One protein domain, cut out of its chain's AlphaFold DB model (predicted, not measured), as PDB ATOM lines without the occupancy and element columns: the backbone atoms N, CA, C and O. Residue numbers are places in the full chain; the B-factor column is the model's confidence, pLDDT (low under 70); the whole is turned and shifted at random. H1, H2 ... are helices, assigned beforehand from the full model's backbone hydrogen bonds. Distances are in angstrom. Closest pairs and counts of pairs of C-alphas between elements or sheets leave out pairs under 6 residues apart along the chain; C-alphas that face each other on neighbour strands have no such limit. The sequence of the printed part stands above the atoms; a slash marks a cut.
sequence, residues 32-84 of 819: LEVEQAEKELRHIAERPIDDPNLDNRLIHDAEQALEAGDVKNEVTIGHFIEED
ATOM      1  N   LEU A  32     -40.175  41.853  29.948       76.38
ATOM      2  CA  LEU A  32     -41.057  40.726  29.616       76.38
ATOM      3  C   LEU A  32     -40.272  39.515  29.095       76.38
ATOM      4  O   LEU A  32     -40.563  38.390  29.486       76.38
ATOM      5  N   GLU A  33     -39.264  39.743  28.247       73.56
ATOM      6  CA  GLU A  33     -38.383  38.680  27.747       73.56
ATOM      7  C   GLU A  33     -37.543  38.077  28.875       73.56
ATOM      8  O   GLU A  33     -37.366  36.865  28.908       73.56
ATOM      9  N   VAL A  34     -37.081  38.898  29.827       77.69
ATOM     10  CA  VAL A  34     -36.360  38.410  31.015       77.69
ATOM     11  C   VAL A  34     -37.263  37.537  31.880       77.69
ATOM     12  O   VAL A  34     -36.889  36.419  32.209       77.69
ATOM     13  N   GLU A  35     -38.475  37.996  32.201       80.50
ATOM     14  CA  GLU A  35     -39.410  37.236  33.040       80.50
ATOM     15  C   GLU A  35     -39.805  35.895  32.393       80.50
ATOM     16  O   GLU A  35     -39.891  34.863  33.063       80.50
ATOM     17  N   GLN A  36     -40.001  35.891  31.072       78.38
ATOM     18  CA  GLN A  36     -40.299  34.678  30.317       78.38
ATOM     19  C   GLN A  36     -39.092  33.732  30.250       78.38
ATOM     20  O   GLN A  36     -39.249  32.535  30.494       78.38
ATOM     21  N   ALA A  37     -37.890  34.255  29.994       77.19
ATOM     22  CA  ALA A  37     -36.659  33.472  29.987       77.19
ATOM     23  C   ALA A  37     -36.354  32.870  31.366       77.19
ATOM     24  O   ALA A  37     -36.090  31.673  31.461       77.19
ATOM     25  N   GLU A  38     -36.479  33.645  32.447       80.81
ATOM     26  CA  GLU A  38     -36.332  33.153  33.819       80.81
ATOM     27  C   GLU A  38     -37.317  32.020  34.122       80.81
ATOM     28  O   GLU A  38     -36.952  31.024  34.751       80.81
ATOM     29  N   LYS A  39     -38.572  32.141  33.672       80.69
ATOM     30  CA  LYS A  39     -39.585  31.099  33.868       80.69
ATOM     31  C   LYS A  39     -39.198  29.793  33.166       80.69
ATOM     32  O   LYS A  39     -39.337  28.726  33.767       80.69
ATOM     33  N   GLU A  40     -38.705  29.864  31.932       74.94
ATOM     34  CA  GLU A  40     -38.247  28.693  31.168       74.94
ATOM     35  C   GLU A  40     -36.993  28.059  31.787       74.94
ATOM     36  O   GLU A  40     -36.925  26.838  31.959       74.94
ATOM     37  N   LEU A  41     -36.031  28.883  32.210       77.56
ATOM     38  CA  LEU A  41     -34.809  28.434  32.878       77.56
ATOM     39  C   LEU A  41     -35.113  27.744  34.203       77.56
ATOM     40  O   LEU A  41     -34.630  26.638  34.438       77.56
ATOM     41  N   ARG A  42     -35.969  28.340  35.043       79.75
ATOM     42  CA  ARG A  42     -36.433  27.715  36.291       79.75
ATOM     43  C   ARG A  42     -37.140  26.403  36.003       79.75
ATOM     44  O   ARG A  42     -36.897  25.421  36.691       79.75
ATOM     45  N   HIS A  43     -37.970  26.350  34.964       75.62
ATOM     46  CA  HIS A  43     -38.658  25.119  34.599       75.62
ATOM     47  C   HIS A  43     -37.694  23.998  34.186       75.62
ATOM     48  O   HIS A  43     -37.990  22.838  34.468       75.62
ATOM     49  N   ILE A  44     -36.561  24.310  33.544       74.81
ATOM     50  CA  ILE A  44     -35.510  23.334  33.207       74.81
ATOM     51  C   ILE A  44     -34.646  22.978  34.417       74.81
ATOM     52  O   ILE A  44     -34.407  21.792  34.634       74.81
ATOM     53  N   ALA A  45     -34.240  23.956  35.225       71.88
ATOM     54  CA  ALA A  45     -33.444  23.744  36.435       71.88
ATOM     55  C   ALA A  45     -34.210  22.944  37.506       71.88
ATOM     56  O   ALA A  45     -33.645  22.105  38.200       71.88
ATOM     57  N   GLU A  46     -35.529  23.136  37.611       68.44
ATOM     58  CA  GLU A  46     -36.399  22.367  38.507       68.44
ATOM     59  C   GLU A  46     -36.731  20.964  37.978       68.44
ATOM     60  O   GLU A  46     -37.371  20.174  38.691       68.44
ATOM     61  N   ARG A  47     -36.340  20.613  36.738       65.56
ATOM     62  CA  ARG A  47     -36.538  19.241  36.265       65.56
ATOM     63  C   ARG A  47     -35.709  18.308  37.141       65.56
ATOM     64  O   ARG A  47     -34.535  18.569  37.391       65.56
ATOM     65  N   PRO A  48     -36.297  17.198  37.613       57.06
ATOM     66  CA  PRO A  48     -35.518  16.212  38.334       57.06
ATOM     67  C   PRO A  48     -34.359  15.749  37.444       57.06
ATOM     68  O   PRO A  48     -34.569  15.452  36.268       57.06
ATOM     69  N   ILE A  49     -33.170  15.628  38.042       55.78
ATOM     70  CA  ILE A  49     -31.902  15.120  37.467       55.78
ATOM     71  C   ILE A  49     -32.048  13.693  36.863       55.78
ATOM     72  O   ILE A  49     -31.109  13.110  36.335       55.78
ATOM     73  N   ASP A  50     -33.248  13.117  36.914       65.75
ATOM     74  CA  ASP A  50     -33.580  11.753  36.528       65.75
ATOM     75  C   ASP A  50     -33.963  11.593  35.038       65.75
ATOM     76  O   ASP A  50     -34.329  10.487  34.641       65.75
ATOM     77  N   ASP A  51     -33.916  12.643  34.201       77.81
ATOM     78  CA  ASP A  51     -34.085  12.502  32.740       77.81
ATOM     79  C   ASP A  51     -32.747  12.113  32.076       77.81
ATOM     80  O   ASP A  51     -31.858  12.955  31.951       77.81
ATOM     81  N   PRO A  52     -32.581  10.860  31.608       79.75
ATOM     82  CA  PRO A  52     -31.310  10.381  31.072       79.75
ATOM     83  C   PRO A  52     -30.983  10.919  29.669       79.75
ATOM     84  O   PRO A  52     -29.880  10.677  29.174       79.75
ATOM     85  N   ASN A  53     -31.937  11.577  28.999       84.44
ATOM     86  CA  ASN A  53     -31.767  12.100  27.643       84.44
ATOM     87  C   ASN A  53     -31.556  13.621  27.605       84.44
ATOM     88  O   ASN A  53     -31.208  14.149  26.551       84.44
ATOM     89  N   LEU A  54     -31.775  14.326  28.717       81.75
ATOM     90  CA  LEU A  54     -31.518  15.761  28.806       81.75
ATOM     91  C   LEU A  54     -30.014  16.010  28.981       81.75
ATOM     92  O   LEU A  54     -29.341  15.290  29.720       81.75
ATOM     93  N   ASP A  55     -29.466  17.020  28.302       77.06
ATOM     94  CA  ASP A  55     -28.056  17.362  28.485       77.06
ATOM     95  C   ASP A  55     -27.847  18.015  29.859       77.06
ATOM     96  O   ASP A  55     -28.373  19.091  30.142       77.06
ATOM     97  N   ASN A  56     -27.036  17.377  30.706       74.38
ATOM     98  CA  ASN A  56     -26.675  17.892  32.028       74.38
ATOM     99  C   ASN A  56     -26.032  19.282  31.964       74.38
ATOM    100  O   ASN A  56     -26.081  20.022  32.943       74.38
ATOM    101  N   ARG A  57     -25.408  19.637  30.835       74.75
ATOM    102  CA  ARG A  57     -24.818  20.965  30.644       74.75
ATOM    103  C   ARG A  57     -25.868  22.040  30.472       74.75
ATOM    104  O   ARG A  57     -25.730  23.071  31.099       74.75
ATOM    105  N   LEU A  58     -26.943  21.774  29.729       77.00
ATOM    106  CA  LEU A  58     -28.048  22.724  29.593       77.00
ATOM    107  C   LEU A  58     -28.665  23.051  30.960       77.00
ATOM    108  O   LEU A  58     -29.008  24.198  31.223       77.00
ATOM    109  N   ILE A  59     -28.764  22.052  31.845       77.06
ATOM    110  CA  ILE A  59     -29.213  22.248  33.229       77.06
ATOM    111  C   ILE A  59     -28.203  23.106  33.997       77.06
ATOM    112  O   ILE A  59     -28.594  24.086  34.618       77.06
ATOM    113  N   HIS A  60     -26.913  22.767  33.927       80.31
ATOM    114  CA  HIS A  60     -25.870  23.506  34.636       80.31
ATOM    115  C   HIS A  60     -25.737  24.957  34.156       80.31
ATOM    116  O   HIS A  60     -25.601  25.856  34.976       80.31
ATOM    117  N   ASP A  61     -25.827  25.189  32.848       79.75
ATOM    118  CA  ASP A  61     -25.779  26.512  32.235       79.75
ATOM    119  C   ASP A  61     -27.022  27.327  32.620       79.75
ATOM    120  O   ASP A  61     -26.911  28.520  32.895       79.75
ATOM    121  N   ALA A  62     -28.197  26.689  32.707       78.69
ATOM    122  CA  ALA A  62     -29.418  27.334  33.186       78.69
ATOM    123  C   ALA A  62     -29.349  27.689  34.681       78.69
ATOM    124  O   ALA A  62     -29.705  28.804  35.058       78.69
ATOM    125  N   GLU A  63     -28.864  26.774  35.527       81.69
ATOM    126  CA  GLU A  63     -28.611  27.028  36.953       81.69
ATOM    127  C   GLU A  63     -27.595  28.160  37.132       81.69
ATOM    128  O   GLU A  63     -27.843  29.099  37.883       81.69
ATOM    129  N   GLN A  64     -26.484  28.118  36.395       83.25
ATOM    130  CA  GLN A  64     -25.432  29.125  36.470       83.25
ATOM    131  C   GLN A  64     -25.913  30.496  35.984       83.25
ATOM    132  O   GLN A  64     -25.564  31.502  36.598       83.25
ATOM    133  N   ALA A  65     -26.709  30.554  34.911       80.50
ATOM    134  CA  ALA A  65     -27.284  31.803  34.419       80.50
ATOM    135  C   ALA A  65     -28.184  32.453  35.483       80.50
ATOM    136  O   ALA A  65     -27.984  33.626  35.796       80.50
ATOM    137  N   LEU A  66     -29.072  31.660  36.103       81.00
ATOM    138  CA  LEU A  66     -29.966  32.099  37.181       81.00
ATOM    139  C   LEU A  66     -29.213  32.513  38.457       81.00
ATOM    140  O   LEU A  66     -29.596  33.475  39.119       81.00
ATOM    141  N   GLU A  67     -28.157  31.787  38.837       84.50
ATOM    142  CA  GLU A  67     -27.341  32.108  40.017       84.50
ATOM    143  C   GLU A  67     -26.482  33.362  39.807       84.50
ATOM    144  O   GLU A  67     -26.280  34.142  40.742       84.50
ATOM    145  N   ALA A  68     -25.973  33.567  38.589       83.44
ATOM    146  CA  ALA A  68     -25.151  34.720  38.236       83.44
ATOM    147  C   ALA A  68     -25.972  36.001  37.996       83.44
ATOM    148  O   ALA A  68     -25.398  37.091  38.049       83.44
ATOM    149  N   GLY A  69     -27.280  35.885  37.730       78.31
ATOM    150  CA  GLY A  69     -28.146  37.010  37.360       78.31
ATOM    151  C   GLY A  69     -27.728  37.673  36.043       78.31
ATOM    152  O   GLY A  69     -27.858  38.890  35.877       78.31
ATOM    153  N   ASP A  70     -27.143  36.899  35.123       78.25
ATOM    154  CA  ASP A  70     -26.692  37.397  33.825       78.25
ATOM    155  C   ASP A  70     -27.856  37.424  32.833       78.25
ATOM    156  O   ASP A  70     -28.049  36.508  32.033       78.25
ATOM    157  N   VAL A  71     -28.595  38.533  32.857       80.19
ATOM    158  CA  VAL A  71     -29.793  38.775  32.039       80.19
ATOM    159  C   VAL A  71     -29.587  38.461  30.548       80.19
ATOM    160  O   VAL A  71     -30.504  37.998  29.871       80.19
ATOM    161  N   LYS A  72     -28.390  38.701  29.992       78.38
ATOM    162  CA  LYS A  72     -28.135  38.434  28.565       78.38
ATOM    163  C   LYS A  72     -28.012  36.945  28.283       78.38
ATOM    164  O   LYS A  72     -28.537  36.472  27.272       78.38
ATOM    165  N   ASN A  73     -27.310  36.222  29.147       77.69
ATOM    166  CA  ASN A  73     -27.190  34.776  29.029       77.69
ATOM    167  C   ASN A  73     -28.524  34.092  29.334       77.69
ATOM    168  O   ASN A  73     -28.906  33.191  28.590       77.69
ATOM    169  N   GLU A  74     -29.277  34.578  30.322       77.69
ATOM    170  CA  GLU A  74     -30.621  34.085  30.624       77.69
ATOM    171  C   GLU A  74     -31.542  34.177  29.404       77.69
ATOM    172  O   GLU A  74     -32.125  33.175  28.994       77.69
ATOM    173  N   VAL A  75     -31.614  35.341  28.750       79.62
ATOM    174  CA  VAL A  75     -32.454  35.505  27.556       79.62
ATOM    175  C   VAL A  75     -31.936  34.714  26.360       79.62
ATOM    176  O   VAL A  75     -32.738  34.180  25.601       79.62
ATOM    177  N   THR A  76     -30.622  34.562  26.196       78.94
ATOM    178  CA  THR A  76     -30.065  33.755  25.094       78.94
ATOM    179  C   THR A  76     -30.439  32.281  25.239       78.94
ATOM    180  O   THR A  76     -30.905  31.661  24.281       78.94
ATOM    181  N   ILE A  77     -30.265  31.724  26.439       75.50
ATOM    182  CA  ILE A  77     -30.592  30.326  26.730       75.50
ATOM    183  C   ILE A  77     -32.115  30.138  26.714       75.50
ATOM    184  O   ILE A  77     -32.605  29.202  26.086       75.50
ATOM    185  N   GLY A  78     -32.871  31.059  27.321       75.81
ATOM    186  CA  GLY A  78     -34.335  31.059  27.319       75.81
ATOM    187  C   GLY A  78     -34.924  31.079  25.908       75.81
ATOM    188  O   GLY A  78     -35.750  30.234  25.582       75.81
ATOM    189  N   HIS A  79     -34.440  31.964  25.034       79.25
ATOM    190  CA  HIS A  79     -34.875  32.035  23.635       79.25
ATOM    191  C   HIS A  79     -34.520  30.766  22.854       79.25
ATOM    192  O   HIS A  79     -35.303  30.296  22.035       79.25
ATOM    193  N   PHE A  80     -33.358  30.170  23.125       78.75
ATOM    194  CA  PHE A  80     -32.970  28.897  22.526       78.75
ATOM    195  C   PHE A  80     -33.904  27.745  22.936       78.75
ATOM    196  O   PHE A  80     -34.306  26.958  22.084       78.75
ATOM    197  N   ILE A  81     -34.291  27.670  24.214       76.38
ATOM    198  CA  ILE A  81     -35.290  26.707  24.718       76.38
ATOM    199  C   ILE A  81     -36.676  26.982  24.117       76.38
ATOM    200  O   ILE A  81     -37.484  26.067  23.952       76.38
ATOM    201  N   GLU A  82     -36.966  28.247  23.815       77.94
ATOM    202  CA  GLU A  82     -38.242  28.660  23.245       77.94
ATOM    203  C   GLU A  82     -38.375  28.299  21.760       77.94
ATOM    204  O   GLU A  82     -39.423  27.813  21.326       77.94
ATOM    205  N   GLU A  83     -37.316  28.541  20.984       80.94
ATOM    206  CA  GLU A  83     -37.274  28.355  19.531       80.94
ATOM    207  C   GLU A  83     -36.895  26.943  19.086       80.94
ATOM    208  O   GLU A  83     -37.072  26.601  17.910       80.94
ATOM    209  N   ASP A  84     -36.347  26.119  19.975       82.69
ATOM    210  CA  ASP A  84     -35.919  24.774  19.626       82.69
ATOM    211  C   ASP A  84     -36.057  23.788  20.791       82.69
ATOM    212  O   ASP A  84     -36.232  24.150  21.952       82.69
TER     213      ASP A  84
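Overview. This is residues 32 to 84 of the 819 residues of the protein "Similar to S.cerevisiae protein OPT1 (Proton-coupled oligopeptide transporter of the plasma membrane)" of Malassezia sympodialis (strain ATCC 42132) (UniProt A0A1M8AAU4). Three helices make a small crossed packing: H1, the longest, lies across one side of a splayed hairpin made by H2 and H3, crossing H3 almost at a right angle and H2 less steeply. The link from H1 to H2, residues 46 to 55, loops round at one end of the domain. The printed part has 53 residues with three named helices, in the order H1, H2, H3, and no named strand; the class is all helix. It is compact, with a radius of gyration of the C-alphas of 10.3 A and spans of 31 by 23 by 14 A.

Along the chain. Find C-alpha 32 at (-41.057, 40.726, 29.616); from there H1, residues 32 to 45, runs 19.8 A to C-alpha 45. Next look at C-alpha 56 at (-26.675, 17.892, 32.028), where H2, residues 56 to 68, begins its 18.0 A. H3, residues 71 to 83, runs 17.9 A and ends at C-alpha 83, at (-37.274, 28.355, 19.531).

Arrangement. Start from H1: it touches H3, about perpendicular at 74 degrees, and the closest C-alphas, those of Ala 37 and Gly 78, are 4.3 A apart. H1 also touches H2, at a steep tilt of 49 degrees, opposite ways; look at Leu 41 and Ala 62, whose C-alphas are the closest at 5.5 A. H2 and H3 form a helical hairpin, opposite ways at a tilt of 36 degrees, only just steep. H2 touches H3 with residues 62 to 66 alone; the closest C-alphas are those of Ala 65 and Glu 74, 5.5 A apart. In H1, H2 and H3 every O i to N i+4 pair is within hydrogen-bond range.

Size, cuts and confidence. The two C-alphas farthest apart, those of Leu 32 and Pro 52, are 31.9 A apart. The printed part has no cut. The link from H1 to H2 is short, and that from H2 to H3 is tight. Mean pLDDT of the printed part is 77.1; look for values under 70 at residues 46 to 50 of this model.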